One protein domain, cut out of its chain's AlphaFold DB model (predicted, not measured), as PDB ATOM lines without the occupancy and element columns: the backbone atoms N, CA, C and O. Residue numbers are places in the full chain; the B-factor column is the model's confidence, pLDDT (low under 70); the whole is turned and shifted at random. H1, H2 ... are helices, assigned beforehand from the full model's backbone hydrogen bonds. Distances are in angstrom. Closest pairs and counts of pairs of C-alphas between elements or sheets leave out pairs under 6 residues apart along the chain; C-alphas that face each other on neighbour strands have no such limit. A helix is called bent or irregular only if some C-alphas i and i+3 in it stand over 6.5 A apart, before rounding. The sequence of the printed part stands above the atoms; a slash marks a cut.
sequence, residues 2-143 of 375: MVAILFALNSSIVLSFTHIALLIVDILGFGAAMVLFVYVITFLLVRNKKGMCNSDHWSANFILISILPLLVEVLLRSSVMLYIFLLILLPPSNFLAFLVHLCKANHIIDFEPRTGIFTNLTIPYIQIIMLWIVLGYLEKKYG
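What this domain is: This is residues 2 to 143 of the 375 residues of the protein "(mimic poison frog) hypothetical protein" of Ranitomeya imitator (mimic poison frog) (UniProt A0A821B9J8). Two long helices, H2 and H6, run side by side along the longest axis, and the shorter H5 packs on both to make a three-helix bundle. H3 and H4 slant steeply to H5, while H1 touches no helix. The 142 printed residues hold six named helices, H1 to H6 in chain order, and no named strand; the class is all helix. The whole is compact, with a radius of gyration of the C-alphas of 16.7 A, but elongated, spanning 51 by 31 by 30 A.

Where its parts are: H1 is residues 2 to 8, from C-alpha 2 at (115.479, 1.301, 24.153). H2, residues 17 to 46, measures 43.3 A; H3, residues 55 to 75, measures 30.5 A, with a kink of 26 degrees near residue 69. H4 is residues 80 to 89 and H5 residues 91 to 105. H6, residues 117 to 142, measures 37.4 A and ends at C-alpha 142 (147.228, -6.379, 10.630); it is only just irregular, C-alphas 121 and 124 being 6.6 A apart.

How they stand to each other: H2, H5 and H6 form an up and down bundle, each running against the one before it. H5, the hub, touches H2 at a shallow tilt of 20 degrees, closest C-alphas Met 34 and Pro 91, 6.1 A. H5 and H6 are a hairpin, closest at Phe 98 and Asn 120, 5.7 A between C-alphas. H2 touches H6, the same way at 22 degrees. H3 touches H5 with residues 66 to 70 alone, at a steep tilt of 52 degrees, closest C-alphas Pro 69 and Ser 93, 5.2 A. H4 touches H5 only at the corner. Every O i to N i+4 pair is within hydrogen-bond range in H1, H2, H4 and H5; H3 has 15 of 17, H6 20 of 22.

The domain as a whole: The printed part has no cut. The link H5 to H6 is long; residues 48 to 57, of which 55 to 57 belong to H3, stand free. Residues 2 to 15, 45 to 78 and 142 to 143 have pLDDT under 70.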
ATOM      1  N   MET A   2     116.185   0.238  24.904       46.62
ATOM      2  CA  MET A   2     115.479   1.301  24.153       46.62
ATOM      3  C   MET A   2     114.157   0.845  23.497       46.62
ATOM      4  O   MET A   2     113.146   1.522  23.618       46.62
ATOM      5  N   VAL A   3     114.142  -0.349  22.894       54.00
ATOM      6  CA  VAL A   3     112.935  -0.970  22.310       54.00
ATOM      7  C   VAL A   3     111.894  -1.283  23.390       54.00
ATOM      8  O   VAL A   3     110.733  -0.927  23.253       54.00
ATOM      9  N   ALA A   4     112.327  -1.865  24.512       50.47
ATOM     10  CA  ALA A   4     111.458  -2.140  25.657       50.47
ATOM     11  C   ALA A   4     110.856  -0.863  26.273       50.47
ATOM     12  O   ALA A   4     109.706  -0.894  26.683       50.47
ATOM     13  N   ILE A   5     111.589   0.256  26.296       52.25
ATOM     14  CA  ILE A   5     111.081   1.554  26.772       52.25
ATOM     15  C   ILE A   5     110.044   2.133  25.792       52.25
ATOM     16  O   ILE A   5     109.000   2.602  26.230       52.25
ATOM     17  N   LEU A   6     110.282   2.039  24.479       54.94
ATOM     18  CA  LEU A   6     109.324   2.452  23.440       54.94
ATOM     19  C   LEU A   6     108.013   1.647  23.490       54.94
ATOM     20  O   LEU A   6     106.940   2.224  23.343       54.94
ATOM     21  N   PHE A   7     108.097   0.337  23.748       57.69
ATOM     22  CA  PHE A   7     106.924  -0.528  23.912       57.69
ATOM     23  C   PHE A   7     106.236  -0.369  25.276       57.69
ATOM     24  O   PHE A   7     105.015  -0.440  25.347       57.69
ATOM     25  N   ALA A   8     106.987  -0.119  26.354       51.66
ATOM     26  CA  ALA A   8     106.423   0.080  27.691       51.66
ATOM     27  C   ALA A   8     105.716   1.437  27.854       51.66
ATOM     28  O   ALA A   8     104.780   1.542  28.641       51.66
ATOM     29  N   LEU A   9     106.144   2.469  27.119       51.31
ATOM     30  CA  LEU A   9     105.543   3.807  27.174       51.31
ATOM     31  C   LEU A   9     104.260   3.943  26.347       51.31
ATOM     32  O   LEU A   9     103.570   4.951  26.480       51.31
ATOM     33  N   ASN A  10     103.930   2.964  25.503       58.34
ATOM     34  CA  ASN A  10     102.803   3.076  24.587       58.34
ATOM     35  C   ASN A  10     101.881   1.854  24.726       58.34
ATOM     36  O   ASN A  10     102.005   0.859  24.014       58.34
ATOM     37  N   SER A  11     100.938   1.947  25.669       54.88
ATOM     38  CA  SER A  11      99.930   0.923  25.998       54.88
ATOM     39  C   SER A  11      98.962   0.588  24.852       54.88
ATOM     40  O   SER A  11      98.167  -0.340  24.972       54.88
ATOM     41  N   SER A  12      99.047   1.315  23.738       55.00
ATOM     42  CA  SER A  12      98.201   1.185  22.547       55.00
ATOM     43  C   SER A  12      98.776   0.250  21.475       55.00
ATOM     44  O   SER A  12      98.145   0.046  20.438       55.00
ATOM     45  N   ILE A  13      99.987  -0.287  21.665       59.94
ATOM     46  CA  ILE A  13     100.658  -1.082  20.633       59.94
ATOM     47  C   ILE A  13     100.130  -2.525  20.628       59.94
ATOM     48  O   ILE A  13     100.631  -3.398  21.336       59.94
ATOM     49  N   VAL A  14      99.148  -2.795  19.769       61.22
ATOM     50  CA  VAL A  14      98.734  -4.161  19.419       61.22
ATOM     51  C   VAL A  14      99.573  -4.622  18.229       61.22
ATOM     52  O   VAL A  14      99.184  -4.469  17.073       61.22
ATOM     53  N   LEU A  15     100.758  -5.172  18.497       66.44
ATOM     54  CA  LEU A  15     101.552  -5.805  17.446       66.44
ATOM     55  C   LEU A  15     100.819  -7.049  16.939       66.44
ATOM     56  O   LEU A  15     100.597  -8.000  17.689       66.44
ATOM     57  N   SER A  16     100.493  -7.080  15.648       76.81
ATOM     58  CA  SER A  16     100.074  -8.333  15.020       76.81
ATOM     59  C   SER A  16     101.207  -9.363  15.089       76.81
ATOM     60  O   SER A  16     102.394  -9.020  15.093       76.81
ATOM     61  N   PHE A  17     100.841 -10.644  15.074       81.75
ATOM     62  CA  PHE A  17     101.792 -11.760  15.074       81.75
ATOM     63  C   PHE A  17     102.894 -11.611  14.007       81.75
ATOM     64  O   PHE A  17     104.063 -11.894  14.260       81.75
ATOM     65  N   THR A  18     102.536 -11.089  12.831       83.38
ATOM     66  CA  THR A  18     103.474 -10.814  11.739       83.38
ATOM     67  C   THR A  18     104.541  -9.788  12.117       83.38
ATOM     68  O   THR A  18     105.719 -10.037  11.885       83.38
ATOM     69  N   HIS A  19     104.181  -8.673  12.756       82.06
ATOM     70  CA  HIS A  19     105.152  -7.653  13.164       82.06
ATOM     71  C   HIS A  19     106.114  -8.163  14.248       82.06
ATOM     72  O   HIS A  19     107.295  -7.821  14.220       82.06
ATOM     73  N   ILE A  20     105.642  -9.024  15.157       82.94
ATOM     74  CA  ILE A  20     106.494  -9.674  16.168       82.94
ATOM     75  C   ILE A  20     107.510 -10.596  15.491       82.94
ATOM     76  O   ILE A  20     108.698 -10.535  15.803       82.94
ATOM     77  N   ALA A  21     107.065 -11.418  14.535       86.62
ATOM     78  CA  ALA A  21     107.954 -12.307  13.793       86.62
ATOM     79  C   ALA A  21     109.040 -11.523  13.036       86.62
ATOM     80  O   ALA A  21     110.216 -11.871  13.120       86.62
ATOM     81  N   LEU A  22     108.669 -10.427  12.363       87.81
ATOM     82  CA  LEU A  22     109.627  -9.565  11.661       87.81
ATOM     83  C   LEU A  22     110.627  -8.906  12.621       87.81
ATOM     84  O   LEU A  22     111.812  -8.844  12.310       87.81
ATOM     85  N   LEU A  23     110.174  -8.464  13.798       85.69
ATOM     86  CA  LEU A  23     111.046  -7.882  14.818       85.69
ATOM     87  C   LEU A  23     112.068  -8.893  15.355       85.69
ATOM     88  O   LEU A  23     113.226  -8.541  15.551       85.69
ATOM     89  N   ILE A  24     111.668 -10.149  15.575       87.69
ATOM     90  CA  ILE A  24     112.587 -11.204  16.027       87.69
ATOM     91  C   ILE A  24     113.678 -11.454  14.978       87.69
ATOM     92  O   ILE A  24     114.857 -11.524  15.325       87.69
ATOM     93  N   VAL A  25     113.291 -11.560  13.703       90.75
ATOM     94  CA  VAL A  25     114.223 -11.760  12.581       90.75
ATOM     95  C   VAL A  25     115.221 -10.600  12.497       90.75
ATOM     96  O   VAL A  25     116.429 -10.835  12.455       90.75
ATOM     97  N   ASP A  26     114.738  -9.358  12.566       88.31
ATOM     98  CA  ASP A  26     115.589  -8.167  12.518       88.31
ATOM     99  C   ASP A  26     116.550  -8.079  13.717       88.31
ATOM    100  O   ASP A  26     117.743  -7.851  13.530       88.31
ATOM    101  N   ILE A  27     116.084  -8.362  14.942       88.56
ATOM    102  CA  ILE A  27     116.930  -8.363  16.151       88.56
ATOM    103  C   ILE A  27     118.058  -9.396  16.048       88.56
ATOM    104  O   ILE A  27     119.183  -9.108  16.463       88.56
ATOM    105  N   LEU A  28     117.787 -10.587  15.505       91.75
ATOM    106  CA  LEU A  28     118.807 -11.619  15.308       91.75
ATOM    107  C   LEU A  28     119.884 -11.162  14.315       91.75
ATOM    108  O   LEU A  28     121.077 -11.286  14.604       91.75
ATOM    109  N   GLY A  29     119.473 -10.598  13.175       91.31
ATOM    110  CA  GLY A  29     120.396 -10.053  12.177       91.31
ATOM    111  C   GLY A  29     121.203  -8.870  12.719       91.31
ATOM    112  O   GLY A  29     122.431  -8.852  12.621       91.31
ATOM    113  N   PHE A  30     120.527  -7.913  13.356       89.81
ATOM    114  CA  PHE A  30     121.142  -6.740  13.972       89.81
ATOM    115  C   PHE A  30     122.140  -7.124  15.064       89.81
ATOM    116  O   PHE A  30     123.254  -6.608  15.078       89.81
ATOM    117  N   GLY A  31     121.783  -8.053  15.955       87.88
ATOM    118  CA  GLY A  31     122.665  -8.511  17.026       87.88
ATOM    119  C   GLY A  31     123.983  -9.064  16.487       87.88
ATOM    120  O   GLY A  31     125.055  -8.645  16.926       87.88
ATOM    121  N   ALA A  32     123.918  -9.943  15.485       91.06
ATOM    122  CA  ALA A  32     125.107 -10.503  14.848       91.06
ATOM    123  C   ALA A  32     125.933  -9.439  14.098       91.06
ATOM    124  O   ALA A  32     127.158  -9.388  14.252       91.06
ATOM    125  N   ALA A  33     125.283  -8.547  13.341       91.00
ATOM    126  CA  ALA A  33     125.954  -7.450  12.642       91.00
ATOM    127  C   ALA A  33     126.655  -6.486  13.616       91.00
ATOM    128  O   ALA A  33     127.792  -6.082  13.374       91.00
ATOM    129  N   MET A  34     126.021  -6.160  14.745       87.44
ATOM    130  CA  MET A  34     126.579  -5.278  15.771       87.44
ATOM    131  C   MET A  34     127.819  -5.856  16.437       87.44
ATOM    132  O   MET A  34     128.777  -5.118  16.663       87.44
ATOM    133  N   VAL A  35     127.830  -7.159  16.730       87.00
ATOM    134  CA  VAL A  35     129.016  -7.822  17.287       87.00
ATOM    135  C   VAL A  35     130.195  -7.666  16.325       87.00
ATOM    136  O   VAL A  35     131.232  -7.130  16.716       87.00
ATOM    137  N   LEU A  36     130.023  -8.039  15.051       88.94
ATOM    138  CA  LEU A  36     131.075  -7.909  14.033       88.94
ATOM    139  C   LEU A  36     131.520  -6.455  13.834       88.94
ATOM    140  O   LEU A  36     132.711  -6.174  13.713       88.94
ATOM    141  N   PHE A  37     130.577  -5.517  13.845       87.38
ATOM    142  CA  PHE A  37     130.853  -4.092  13.695       87.38
ATOM    143  C   PHE A  37     131.703  -3.533  14.838       87.38
ATOM    144  O   PHE A  37     132.665  -2.805  14.586       87.38
ATOM    145  N   VAL A  38     131.403  -3.914  16.086       83.06
ATOM    146  CA  VAL A  38     132.223  -3.553  17.250       83.06
ATOM    147  C   VAL A  38     133.639  -4.096  17.091       83.06
ATOM    148  O   VAL A  38     134.585  -3.331  17.258       83.06
ATOM    149  N   TYR A  39     133.806  -5.360  16.683       82.19
ATOM    150  CA  TYR A  39     135.133  -5.935  16.431       82.19
ATOM    151  C   TYR A  39     135.925  -5.149  15.378       82.19
ATOM    152  O   TYR A  39     137.085  -4.804  15.614       82.19
ATOM    153  N   VAL A  40     135.300  -4.811  14.246       83.94
ATOM    154  CA  VAL A  40     135.935  -4.019  13.178       83.94
ATOM    155  C   VAL A  40     136.348  -2.632  13.683       83.94
ATOM    156  O   VAL A  40     137.481  -2.204  13.450       83.94
ATOM    157  N   ILE A  41     135.474  -1.933  14.416       78.19
ATOM    158  CA  ILE A  41     135.788  -0.617  14.995       78.19
ATOM    159  C   ILE A  41     136.936  -0.718  15.997       78.19
ATOM    160  O   ILE A  41     137.870   0.084  15.941       78.19
ATOM    161  N   THR A  42     136.894  -1.699  16.900       75.81
ATOM    162  CA  THR A  42     137.965  -1.934  17.871       75.81
ATOM    163  C   THR A  42     139.290  -2.140  17.148       75.81
ATOM    164  O   THR A  42     140.276  -1.501  17.507       75.81
ATOM    165  N   PHE A  43     139.312  -2.929  16.074       73.31
ATOM    166  CA  PHE A  43     140.512  -3.161  15.275       73.31
ATOM    167  C   PHE A  43     141.087  -1.862  14.673       73.31
ATOM    168  O   PHE A  43     142.292  -1.604  14.740       73.31
ATOM    169  N   LEU A  44     140.224  -1.008  14.117       71.75
ATOM    170  CA  LEU A  44     140.619   0.270  13.518       71.75
ATOM    171  C   LEU A  44     141.111   1.287  14.558       71.75
ATOM    172  O   LEU A  44     142.071   2.017  14.300       71.75
ATOM    173  N   LEU A  45     140.478   1.335  15.733       67.62
ATOM    174  CA  LEU A  45     140.777   2.318  16.775       67.62
ATOM    175  C   LEU A  45     141.961   1.916  17.667       67.62
ATOM    176  O   LEU A  45     142.774   2.778  18.008       67.62
ATOM    177  N   VAL A  46     142.120   0.626  17.996       62.22
ATOM    178  CA  VAL A  46     143.240   0.115  18.817       62.22
ATOM    179  C   VAL A  46     144.590   0.368  18.143       62.22
ATOM    180  O   VAL A  46     145.574   0.667  18.821       62.22
ATOM    181  N   ARG A  47     144.639   0.380  16.806       57.41
ATOM    182  CA  ARG A  47     145.840   0.752  16.043       57.41
ATOM    183  C   ARG A  47     146.373   2.144  16.403       57.41
ATOM    184  O   ARG A  47     147.583   2.361  16.357       57.41
ATOM    185  N   ASN A  48     145.496   3.091  16.742       48.44
ATOM    186  CA  ASN A  48     145.893   4.488  16.889       48.44
ATOM    187  C   ASN A  48     146.473   4.845  18.264       48.44
ATOM    188  O   ASN A  48     147.091   5.905  18.368       48.44
ATOM    189  N   LYS A  49     146.359   4.003  19.305       44.03
ATOM    190  CA  LYS A  49     146.976   4.293  20.615       44.03
ATOM    191  C   LYS A  49     147.429   3.037  21.366       44.03
ATOM    192  O   LYS A  49     146.620   2.196  21.739       44.03
ATOM    193  N   LYS A  50     148.727   2.993  21.701       40.78
ATOM    194  CA  LYS A  50     149.259   2.169  22.798       40.78
ATOM    195  C   LYS A  50     148.542   2.566  24.094       40.78
ATOM    196  O   LYS A  50     148.786   3.651  24.606       40.78
ATOM    197  N   GLY A  51     147.681   1.681  24.590       44.31
ATOM    198  CA  GLY A  51     147.239   1.630  25.983       44.31
ATOM    199  C   GLY A  51     146.439   2.827  26.491       44.31
ATOM    200  O   GLY A  51     146.992   3.669  27.177       44.31
ATOM    201  N   MET A  52     145.125   2.839  26.264       40.38
ATOM    202  CA  MET A  52     144.152   3.435  27.191       40.38
ATOM    203  C   MET A  52     142.849   2.637  27.079       40.38
ATOM    204  O   MET A  52     142.001   2.904  26.230       40.38
ATOM    205  N   CYS A  53     142.713   1.613  27.919       47.28
ATOM    206  CA  CYS A  53     141.477   0.855  28.076       47.28
ATOM    207  C   CYS A  53     140.571   1.630  29.043       47.28
ATOM    208  O   CYS A  53     140.538   1.330  30.231       47.28
ATOM    209  N   ASN A  54     139.918   2.697  28.568       52.00
ATOM    210  CA  ASN A  54     138.951   3.433  29.381       52.00
ATOM    211  C   ASN A  54     137.546   3.195  28.820       52.00
ATOM    212  O   ASN A  54     137.206   3.715  27.757       52.00
ATOM    213  N   SER A  55     136.762   2.370  29.522       57.69
ATOM    214  CA  SER A  55     135.414   1.923  29.128       57.69
ATOM    215  C   SER A  55     134.495   3.084  28.717       57.69
ATOM    216  O   SER A  55     133.702   2.949  27.788       57.69
ATOM    217  N   ASP A  56     134.661   4.249  29.343       56.03
ATOM    218  CA  ASP A  56     133.803   5.423  29.140       56.03
ATOM    219  C   ASP A  56     134.029   6.130  27.796       56.03
ATOM    220  O   ASP A  56     133.121   6.738  27.235       56.03
ATOM    221  N   HIS A  57     135.230   6.021  27.220       61.16
ATOM    222  CA  HIS A  57     135.482   6.571  25.884       61.16
ATOM    223  C   HIS A  57     134.864   5.687  24.800       61.16
ATOM    224  O   HIS A  57     134.438   6.188  23.759       61.16
ATOM    225  N   TRP A  58     134.796   4.374  25.028       63.47
ATOM    226  CA  TRP A  58     134.193   3.437  24.084       63.47
ATOM    227  C   TRP A  58     132.675   3.587  24.039       63.47
ATOM    228  O   TRP A  58     132.115   3.638  22.945       63.47
ATOM    229  N   SER A  59     132.021   3.761  25.192       62.81
ATOM    230  CA  SER A  59     130.581   4.033  25.246       62.81
ATOM    231  C   SER A  59     130.225   5.373  24.591       62.81
ATOM    232  O   SER A  59     129.280   5.423  23.807       62.81
ATOM    233  N   ALA A  60     131.018   6.430  24.801       62.97
ATOM    234  CA  ALA A  60     130.805   7.730  24.158       62.97
ATOM    235  C   ALA A  60     130.983   7.687  22.627       62.97
ATOM    236  O   ALA A  60     130.154   8.230  21.897       62.97
ATOM    237  N   ASN A  61     132.018   7.002  22.121       66.38
ATOM    238  CA  ASN A  61     132.205   6.815  20.675       66.38
ATOM    239  C   ASN A  61     131.080   5.974  20.062       66.38
ATOM    240  O   ASN A  61     130.602   6.280  18.974       66.38
ATOM    241  N   PHE A  62     130.620   4.942  20.767       69.31
ATOM    242  CA  PHE A  62     129.522   4.097  20.313       69.31
ATOM    243  C   PHE A  62     128.186   4.852  20.260       69.31
ATOM    244  O   PHE A  62     127.434   4.712  19.295       69.31
ATOM    245  N   ILE A  63     127.917   5.715  21.247       65.06
ATOM    246  CA  ILE A  63     126.766   6.627  21.246       65.06
ATOM    247  C   ILE A  63     126.871   7.620  20.081       65.06
ATOM    248  O   ILE A  63     125.901   7.795  19.351       65.06
ATOM    249  N   LEU A  64     128.047   8.208  19.836       65.06
ATOM    250  CA  LEU A  64     128.259   9.129  18.716       65.06
ATOM    251  C   LEU A  64     128.035   8.448  17.355       65.06
ATOM    252  O   LEU A  64     127.355   9.005  16.497       65.06
ATOM    253  N   ILE A  65     128.536   7.221  17.182       68.50
ATOM    254  CA  ILE A  65     128.317   6.388  15.986       68.50
ATOM    255  C   ILE A  65     126.842   5.988  15.840       68.50
ATOM    256  O   ILE A  65     126.376   5.811  14.720       68.50
ATOM    257  N   SER A  66     126.096   5.881  16.942       65.69
ATOM    258  CA  SER A  66     124.660   5.566  16.930       65.69
ATOM    259  C   SER A  66     123.777   6.792  16.654       65.69
ATOM    260  O   SER A  66     122.710   6.651  16.067       65.69
ATOM    261  N   ILE A  67     124.224   7.999  17.028       65.81
ATOM    262  CA  ILE A  67     123.527   9.274  16.769       65.81
ATOM    263  C   ILE A  67     123.819   9.799  15.355       65.81
ATOM    264  O   ILE A  67     122.953  10.415  14.733       65.81
ATOM    265  N   LEU A  68     125.018   9.542  14.821       68.25
ATOM    266  CA  LEU A  68     125.430   9.983  13.487       68.25
ATOM    267  C   LEU A  68     124.435   9.565  12.378       68.25
ATOM    268  O   LEU A  68     124.086  10.424  11.573       68.25
ATOM    269  N   PRO A  69     123.891   8.332  12.354       65.00
ATOM    270  CA  PRO A  69     122.797   7.937  11.470       65.00
ATOM    271  C   PRO A  69     121.568   8.842  11.483       65.00
ATOM    272  O   PRO A  69     121.074   9.198  10.417       65.00
ATOM    273  N   LEU A  70     121.106   9.242  12.673       63.94
ATOM    274  CA  LEU A  70     119.934  10.103  12.844       63.94
ATOM    275  C   LEU A  70     120.195  11.487  12.230       63.94
ATOM    276  O   LEU A  70     119.350  12.050  11.540       63.94
ATOM    277  N   LEU A  71     121.403  12.021  12.435       63.91
ATOM    278  CA  LEU A  71     121.830  13.304  11.875       63.91
ATOM    279  C   LEU A  71     121.974  13.238  10.344       63.91
ATOM    280  O   LEU A  71     121.608  14.164   9.622       63.91
ATOM    281  N   VAL A  72     122.498  12.119   9.845       62.59
ATOM    282  CA  VAL A  72     122.726  11.864   8.423       62.59
ATOM    283  C   VAL A  72     121.405  11.654   7.666       62.59
ATOM    284  O   VAL A  72     121.268  12.145   6.546       62.59
ATOM    285  N   GLU A  73     120.402  11.024   8.280       63.25
ATOM    286  CA  GLU A  73     119.039  10.902   7.738       63.25
ATOM    287  C   GLU A  73     118.349  12.266   7.553       63.25
ATOM    288  O   GLU A  73     117.675  12.499   6.538       63.25
ATOM    289  N   VAL A  74     118.579  13.189   8.494       64.38
ATOM    290  CA  VAL A  74     118.081  14.574   8.447       64.38
ATOM    291  C   VAL A  74     118.802  15.398   7.374       64.38
ATOM    292  O   VAL A  74     118.157  16.160   6.652       64.38
ATOM    293  N   LEU A  75     120.122  15.238   7.236       62.06
ATOM    294  CA  LEU A  75     120.941  16.014   6.295       62.06
ATOM    295  C   LEU A  75     120.817  15.536   4.842       62.06
ATOM    296  O   LEU A  75     120.798  16.347   3.917       62.06
ATOM    297  N   LEU A  76     120.708  14.228   4.609       62.81
ATOM    298  CA  LEU A  76     120.625  13.652   3.267       62.81
ATOM    299  C   LEU A  76     119.182  13.585   2.787       62.81
ATOM    300  O   LEU A  76     118.612  12.510   2.631       62.81
ATOM    301  N   ARG A  77     118.565  14.734   2.525       63.25
ATOM    302  CA  ARG A  77     117.185  14.783   2.015       63.25
ATOM    303  C   ARG A  77     117.058  14.361   0.540       63.25
ATOM    304  O   ARG A  77     115.949  14.104   0.089       63.25
ATOM    305  N   SER A  78     118.171  14.251  -0.194       62.16
ATOM    306  CA  SER A  78     118.144  14.293  -1.667       62.16
ATOM    307  C   SER A  78     118.447  12.985  -2.414       62.16
ATOM    308  O   SER A  78     118.232  12.951  -3.620       62.16
ATOM    309  N   SER A  79     118.942  11.906  -1.780       77.94
ATOM    310  CA  SER A  79     119.239  10.652  -2.513       77.94
ATOM    311  C   SER A  79     118.983   9.362  -1.721       77.94
ATOM    312  O   SER A  79     119.621   9.082  -0.706       77.94
ATOM    313  N   VAL A  80     118.071   8.529  -2.235       77.38
ATOM    314  CA  VAL A  80     117.712   7.220  -1.653       77.38
ATOM    315  C   VAL A  80     118.881   6.229  -1.730       77.38
ATOM    316  O   VAL A  80     119.103   5.461  -0.800       77.38
ATOM    317  N   MET A  81     119.689   6.288  -2.793       78.94
ATOM    318  CA  MET A  81     120.856   5.409  -2.959       78.94
ATOM    319  C   MET A  81     121.927   5.636  -1.888       78.94
ATOM    320  O   MET A  81     122.473   4.679  -1.344       78.94
ATOM    321  N   LEU A  82     122.206   6.899  -1.548       76.75
ATOM    322  CA  LEU A  82     123.194   7.231  -0.520       76.75
ATOM    323  C   LEU A  82     122.680   6.841   0.871       76.75
ATOM    324  O   LEU A  82     123.445   6.342   1.692       76.75
ATOM    325  N   TYR A  83     121.371   6.977   1.100       78.75
ATOM    326  CA  TYR A  83     120.713   6.480   2.306       78.75
ATOM    327  C   TYR A  83     120.877   4.959   2.461       78.75
ATOM    328  O   TYR A  83     121.395   4.516   3.481       78.75
ATOM    329  N   ILE A  84     120.555   4.162   1.431       81.25
ATOM    330  CA  ILE A  84     120.727   2.694   1.458       81.25
ATOM    331  C   ILE A  84     122.192   2.303   1.697       81.25
ATOM    332  O   ILE A  84     122.471   1.404   2.487       81.25
ATOM    333  N   PHE A  85     123.142   2.996   1.066       83.00
ATOM    334  CA  PHE A  85     124.568   2.748   1.285       83.00
ATOM    335  C   PHE A  85     124.980   2.938   2.757       83.00
ATOM    336  O   PHE A  85     125.724   2.128   3.310       83.00
ATOM    337  N   LEU A  86     124.464   3.974   3.420       78.38
ATOM    338  CA  LEU A  86     124.723   4.224   4.840       78.38
ATOM    339  C   LEU A  86     124.041   3.220   5.764       78.38
ATOM    340  O   LEU A  86     124.606   2.896   6.811       78.38
ATOM    341  N   LEU A  87     122.865   2.714   5.375       81.94
ATOM    342  CA  LEU A  87     122.235   1.592   6.067       81.94
ATOM    343  C   LEU A  87     123.151   0.372   6.039       81.94
ATOM    344  O   LEU A  87     123.363  -0.241   7.071       81.94
ATOM    345  N   ILE A  88     123.772   0.060   4.899       85.25
ATOM    346  CA  ILE A  88     124.705  -1.073   4.781       85.25
ATOM    347  C   ILE A  88     125.990  -0.850   5.595       85.25
ATOM    348  O   ILE A  88     126.543  -1.804   6.131       85.25
ATOM    349  N   LEU A  89     126.482   0.384   5.714       83.06
ATOM    350  CA  LEU A  89     127.743   0.654   6.415       83.06
ATOM    351  C   LEU A  89     127.605   0.688   7.948       83.06
ATOM    352  O   LEU A  89     128.555   0.347   8.653       83.06
ATOM    353  N   LEU A  90     126.456   1.126   8.465       84.50
ATOM    354  CA  LEU A  90     126.251   1.398   9.890       84.50
ATOM    355  C   LEU A  90     125.095   0.547  10.440       84.50
ATOM    356  O   LEU A  90     123.946   0.964  10.353       84.50
ATOM    357  N   PRO A  91     125.346  -0.601  11.092       87.31
ATOM    358  CA  PRO A  91     124.270  -1.440  11.629       87.31
ATOM    359  C   PRO A  91     123.245  -0.733  12.544       87.31
ATOM    360  O   PRO A  91     122.055  -1.028  12.409       87.31
ATOM    361  N   PRO A  92     123.619   0.252  13.397       83.38
ATOM    362  CA  PRO A  92     122.644   1.026  14.175       83.38
ATOM    363  C   PRO A  92     121.626   1.801  13.327       83.38
ATOM    364  O   PRO A  92     120.486   1.973  13.755       83.38
ATOM    365  N   SER A  93     122.015   2.263  12.133       79.88
ATOM    366  CA  SER A  93     121.134   3.041  11.254       79.88
ATOM    367  C   SER A  93     120.023   2.174  10.666       79.88
ATOM    368  O   SER A  93     118.866   2.589  10.646       79.88
ATOM    369  N   ASN A  94     120.349   0.939  10.270       85.19
ATOM    370  CA  ASN A  94     119.370  -0.003   9.738       85.19
ATOM    371  C   ASN A  94     118.317  -0.395  10.776       85.19
ATOM    372  O   ASN A  94     117.126  -0.390  10.475       85.19
ATOM    373  N   PHE A  95     118.748  -0.681  12.006       85.12
ATOM    374  CA  PHE A  95     117.824  -1.027  13.085       85.12
ATOM    375  C   PHE A  95     116.846   0.114  13.382       85.12
ATOM    376  O   PHE A  95     115.646  -0.102  13.544       85.12
ATOM    377  N   LEU A  96     117.339   1.355  13.388       80.31
ATOM    378  CA  LEU A  96     116.488   2.528  13.554       80.31
ATOM    379  C   LEU A  96     115.485   2.676  12.397       80.31
ATOM    380  O   LEU A  96     114.300   2.894  12.648       80.31
ATOM    381  N   ALA A  97     115.929   2.498  11.149       80.56
ATOM    382  CA  ALA A  97     115.060   2.548   9.973       80.56
ATOM    383  C   ALA A  97     113.956   1.472  10.014       80.56
ATOM    384  O   ALA A  97     112.812   1.730   9.631       80.56
ATOM    385  N   PHE A  98     114.261   0.275  10.527       85.69
ATOM    386  CA  PHE A  98     113.269  -0.777  10.755       85.69
ATOM    387  C   PHE A  98     112.248  -0.392  11.841       85.69
ATOM    388  O   PHE A  98     111.041  -0.544  11.632       85.69
ATOM    389  N   LEU A  99     112.695   0.189  12.962       81.00
ATOM    390  CA  LEU A  99     111.796   0.673  14.017       81.00
ATOM    391  C   LEU A  99     110.854   1.780  13.525       81.00
ATOM    392  O   LEU A  99     109.671   1.757  13.860       81.00
ATOM    393  N   VAL A 100     111.333   2.714  12.698       79.88
ATOM    394  CA  VAL A 100     110.485   3.755  12.086       79.88
ATOM    395  C   VAL A 100     109.386   3.125  11.225       79.88
ATOM    396  O   VAL A 100     108.229   3.540  11.308       79.88
ATOM    397  N   HIS A 101     109.708   2.076  10.463       82.06
ATOM    398  CA  HIS A 101     108.720   1.347   9.669       82.06
ATOM    399  C   HIS A 101     107.669   0.642  10.547       82.06
ATOM    400  O   HIS A 101     106.480   0.663  10.220       82.06
ATOM    401  N   LEU A 102     108.072   0.046  11.675       80.75
ATOM    402  CA  LEU A 102     107.134  -0.539  12.644       80.75
ATOM    403  C   LEU A 102     106.240   0.523  13.297       80.75
ATOM    404  O   LEU A 102     105.045   0.292  13.481       80.75
ATOM    405  N   CYS A 103     106.786   1.695  13.620       79.19
ATOM    406  CA  CYS A 103     106.005   2.804  14.162       79.19
ATOM    407  C   CYS A 103     104.978   3.333  13.150       79.19
ATOM    408  O   CYS A 103     103.836   3.590  13.529       79.19
ATOM    409  N   LYS A 104     105.347   3.442  11.865       81.38
ATOM    410  CA  LYS A 104     104.418   3.830  10.792       81.38
ATOM    411  C   LYS A 104     103.302   2.802  10.605       81.38
ATOM    412  O   LYS A 104     102.143   3.189  10.499       81.38
ATOM    413  N   ALA A 105     103.634   1.509  10.610       80.25
ATOM    414  CA  ALA A 105     102.654   0.428  10.469       80.25
ATOM    415  C   ALA A 105     101.613   0.405  11.606       80.25
ATOM    416  O   ALA A 105     100.485  -0.024  11.393       80.25
ATOM    417  N   ASN A 106     101.980   0.910  12.788       77.19
ATOM    418  CA  ASN A 106     101.090   1.045  13.944       77.19
ATOM    419  C   ASN A 106     100.478   2.454  14.086       77.19
ATOM    420  O   ASN A 106      99.956   2.778  15.148       77.19
ATOM    421  N   HIS A 107     100.563   3.305  13.054       77.56
ATOM    422  CA  HIS A 107     100.043   4.681  13.061       77.56
ATOM    423  C   HIS A 107     100.571   5.566  14.213       77.56
ATOM    424  O   HIS A 107      99.898   6.495  14.648       77.56
ATOM    425  N   ILE A 108     101.785   5.298  14.709       74.12
ATOM    426  CA  ILE A 108     102.413   6.065  15.803       74.12
ATOM    427  C   ILE A 108     103.071   7.345  15.270       74.12
ATOM    428  O   ILE A 108     103.157   8.347  15.973       74.12
ATOM    429  N   ILE A 109     103.584   7.298  14.038       72.38
ATOM    430  CA  ILE A 109     104.341   8.387  13.414       72.38
ATOM    431  C   ILE A 109     103.831   8.569  11.982       72.38
ATOM    432  O   ILE A 109     103.660   7.594  11.250       72.38
ATOM    433  N   ASP A 110     103.646   9.820  11.557       73.19
ATOM    434  CA  ASP A 110     103.174  10.146  10.204       73.19
ATOM    435  C   ASP A 110     104.267  10.108   9.127       73.19
ATOM    436  O   ASP A 110     103.968  10.137   7.934       73.19
ATOM    437  N   PHE A 111     105.526   9.954   9.526       72.31
ATOM    438  CA  PHE A 111     106.687   9.898   8.643       72.31
ATOM    439  C   PHE A 111     106.650   8.679   7.707       72.31
ATOM    440  O   PHE A 111     106.496   7.545   8.159       72.31
ATOM    441  N   GLU A 112     106.808   8.898   6.400       74.00
ATOM    442  CA  GLU A 112     106.927   7.802   5.434       74.00
ATOM    443  C   GLU A 112     108.343   7.207   5.450       74.00
ATOM    444  O   GLU A 112     109.321   7.942   5.264       74.00
ATOM    445  N   PRO A 113     108.489   5.884   5.654       76.00
ATOM    446  CA  PRO A 113     109.789   5.239   5.580       76.00
ATOM    447  C   PRO A 113     110.329   5.336   4.150       76.00
ATOM    448  O   PRO A 113     109.634   5.049   3.177       76.00
ATOM    449  N   ARG A 114     111.601   5.724   4.015       75.94
ATOM    450  CA  ARG A 114     112.255   5.888   2.703       75.94
ATOM    451  C   ARG A 114     112.579   4.567   2.007       75.94
ATOM    452  O   ARG A 114     112.894   4.560   0.819       75.94
ATOM    453  N   THR A 115     112.567   3.472   2.754       81.19
ATOM    454  CA  THR A 115     112.901   2.121   2.306       81.19
ATOM    455  C   THR A 115     111.779   1.160   2.684       81.19
ATOM    456  O   THR A 115     111.031   1.389   3.634       81.19
ATOM    457  N   GLY A 116     111.650   0.069   1.932       84.25
ATOM    458  CA  GLY A 116     110.665  -0.965   2.232       84.25
ATOM    459  C   GLY A 116     111.057  -1.809   3.447       84.25
ATOM    460  O   GLY A 116     112.237  -1.979   3.767       84.25
ATOM    461  N   ILE A 117     110.067  -2.432   4.089       84.62
ATOM    462  CA  ILE A 117     110.314  -3.357   5.205       84.62
ATOM    463  C   ILE A 117     111.242  -4.516   4.811       84.62
ATOM    464  O   ILE A 117     112.154  -4.858   5.556       84.62
ATOM    465  N   PHE A 118     111.079  -5.060   3.600       87.50
ATOM    466  CA  PHE A 118     111.912  -6.151   3.085       87.50
ATOM    467  C   PHE A 118     113.370  -5.734   2.871       87.50
ATOM    468  O   PHE A 118     114.281  -6.519   3.128       87.50
ATOM    469  N   THR A 119     113.616  -4.494   2.438       86.94
ATOM    470  CA  THR A 119     114.987  -3.984   2.311       86.94
ATOM    471  C   THR A 119     115.646  -3.856   3.682       86.94
ATOM    472  O   THR A 119     116.761  -4.330   3.860       86.94
ATOM    473  N   ASN A 120     114.934  -3.342   4.687       86.44
ATOM    474  CA  ASN A 120     115.490  -3.197   6.037       86.44
ATOM    475  C   ASN A 120     115.728  -4.554   6.718       86.44
ATOM    476  O   ASN A 120     116.694  -4.688   7.458       86.44
ATOM    477  N   LEU A 121     114.912  -5.572   6.416       90.38
ATOM    478  CA  LEU A 121     115.096  -6.942   6.915       90.38
ATOM    479  C   LEU A 121     116.288  -7.668   6.281       90.38
ATOM    480  O   LEU A 121     116.867  -8.552   6.901       90.38
ATOM    481  N   THR A 122     116.646  -7.340   5.039       90.75
ATOM    482  CA  THR A 122     117.734  -8.025   4.316       90.75
ATOM    483  C   THR A 122     119.104  -7.405   4.589       90.75
ATOM    484  O   THR A 122     120.107  -8.122   4.623       90.75
ATOM    485  N   ILE A 123     119.159  -6.097   4.849       91.38
ATOM    486  CA  ILE A 123     120.403  -5.353   5.097       91.38
ATOM    487  C   ILE A 123     121.254  -5.929   6.251       91.38
ATOM    488  O   ILE A 123     122.455  -6.079   6.026       91.38
ATOM    489  N   PRO A 124     120.725  -6.321   7.430       92.31
ATOM    490  CA  PRO A 124     121.533  -6.882   8.517       92.31
ATOM    491  C   PRO A 124     122.301  -8.140   8.112       92.31
ATOM    492  O   PRO A 124     123.442  -8.343   8.516       92.31
ATOM    493  N   TYR A 125     121.715  -8.977   7.258       93.56
ATOM    494  CA  TYR A 125     122.372 -10.194   6.780       93.56
ATOM    495  C   TYR A 125     123.468  -9.890   5.755       93.56
ATOM    496  O   TYR A 125     124.532 -10.508   5.779       93.56
ATOM    497  N   ILE A 126     123.253  -8.882   4.905       92.75
ATOM    498  CA  ILE A 126     124.288  -8.364   3.997       92.75
ATOM    499  C   ILE A 126     125.439  -7.745   4.806       92.75
ATOM    500  O   ILE A 126     126.608  -7.976   4.490       92.75
ATOM    501  N   GLN A 127     125.127  -7.009   5.879       92.38
ATOM    502  CA  GLN A 127     126.115  -6.437   6.798       92.38
ATOM    503  C   GLN A 127     126.984  -7.512   7.438       92.38
ATOM    504  O   GLN A 127     128.195  -7.336   7.490       92.38
ATOM    505  N   ILE A 128     126.397  -8.626   7.894       92.75
ATOM    506  CA  ILE A 128     127.156  -9.741   8.478       92.75
ATOM    507  C   ILE A 128     128.217 -10.235   7.491       92.75
ATOM    508  O   ILE A 128     129.390 -10.314   7.851       92.75
ATOM    509  N   ILE A 129     127.833 -10.502   6.239       92.31
ATOM    510  CA  ILE A 129     128.758 -10.986   5.202       92.31
ATOM    511  C   ILE A 129     129.848  -9.942   4.921       92.31
ATOM    512  O   ILE A 129     131.035 -10.269   4.893       92.31
ATOM    513  N   MET A 130     129.460  -8.677   4.744       92.62
ATOM    514  CA  MET A 130     130.388  -7.585   4.445       92.62
ATOM    515  C   MET A 130     131.391  -7.352   5.583       92.62
ATOM    516  O   MET A 130     132.598  -7.319   5.343       92.62
ATOM    517  N   LEU A 131     130.913  -7.251   6.826       90.88
ATOM    518  CA  LEU A 131     131.751  -7.036   8.005       90.88
ATOM    519  C   LEU A 131     132.650  -8.237   8.289       90.88
ATOM    520  O   LEU A 131     133.788  -8.043   8.701       90.88
ATOM    521  N   TRP A 132     132.184  -9.456   8.020       89.44
ATOM    522  CA  TRP A 132     133.003 -10.661   8.132       89.44
ATOM    523  C   TRP A 132     134.173 -10.654   7.134       89.44
ATOM    524  O   TRP A 132     135.310 -10.924   7.522       89.44
ATOM    525  N   ILE A 133     133.939 -10.245   5.880       89.25
ATOM    526  CA  ILE A 133     135.004 -10.074   4.874       89.25
ATOM    527  C   ILE A 133     135.989  -8.974   5.295       89.25
ATOM    528  O   ILE A 133     137.203  -9.158   5.191       89.25
ATOM    529  N   VAL A 134     135.487  -7.833   5.781       87.88
ATOM    530  CA  VAL A 134     136.332  -6.730   6.267       87.88
ATOM    531  C   VAL A 134     137.179  -7.182   7.454       87.88
ATOM    532  O   VAL A 134     138.377  -6.908   7.470       87.88
ATOM    533  N   LEU A 135     136.587  -7.894   8.414       84.62
ATOM    534  CA  LEU A 135     137.292  -8.421   9.578       84.62
ATOM    535  C   LEU A 135     138.397  -9.395   9.152       84.62
ATOM    536  O   LEU A 135     139.539  -9.207   9.560       84.62
ATOM    537  N   GLY A 136     138.102 -10.329   8.242       82.25
ATOM    538  CA  GLY A 136     139.105 -11.241   7.687       82.25
ATOM    539  C   GLY A 136     140.229 -10.514   6.935       82.25
ATOM    540  O   GLY A 136     141.403 -10.857   7.066       82.25
ATOM    541  N   TYR A 137     139.921  -9.452   6.182       84.31
ATOM    542  CA  TYR A 137     140.954  -8.625   5.546       84.31
ATOM    543  C   TYR A 137     141.813  -7.868   6.571       84.31
ATOM    544  O   TYR A 137     143.036  -7.799   6.418       84.31
ATOM    545  N   LEU A 138     141.195  -7.294   7.608       78.62
ATOM    546  CA  LEU A 138     141.904  -6.590   8.677       78.62
ATOM    547  C   LEU A 138     142.817  -7.542   9.447       78.62
ATOM    548  O   LEU A 138     143.987  -7.226   9.651       78.62
ATOM    549  N   GLU A 139     142.327  -8.725   9.787       76.19
ATOM    550  CA  GLU A 139     143.107  -9.776  10.424       76.19
ATOM    551  C   GLU A 139     144.268 -10.238   9.534       76.19
ATOM    552  O   GLU A 139     145.419 -10.278   9.972       76.19
ATOM    553  N   LYS A 140     144.029 -10.448   8.235       72.06
ATOM    554  CA  LYS A 140     145.095 -10.782   7.281       72.06
ATOM    555  C   LYS A 140     146.157  -9.687   7.168       72.06
ATOM    556  O   LYS A 140     147.338 -10.001   7.041       72.06
ATOM    557  N   LYS A 141     145.763  -8.413   7.175       73.94
ATOM    558  CA  LYS A 141     146.679  -7.281   6.967       73.94
ATOM    559  C   LYS A 141     147.422  -6.865   8.235       73.94
ATOM    560  O   LYS A 141     148.543  -6.369   8.149       73.94
ATOM    561  N   TYR A 142     146.786  -7.008   9.389       68.31
ATOM    562  CA  TYR A 142     147.228  -6.379  10.630       68.31
ATOM    563  C   TYR A 142     147.173  -7.301  11.851       68.31
ATOM    564  O   TYR A 142     147.685  -6.911  12.897       68.31
ATOM    565  N   GLY A 143     146.553  -8.480  11.760       59.44
ATOM    566  CA  GLY A 143     146.597  -9.473  12.831       59.44
ATOM    567  C   GLY A 143     148.047  -9.825  13.158       59.44
ATOM    568  O   GLY A 143     148.893  -9.862  12.254       59.44
TER     569      GLY A 143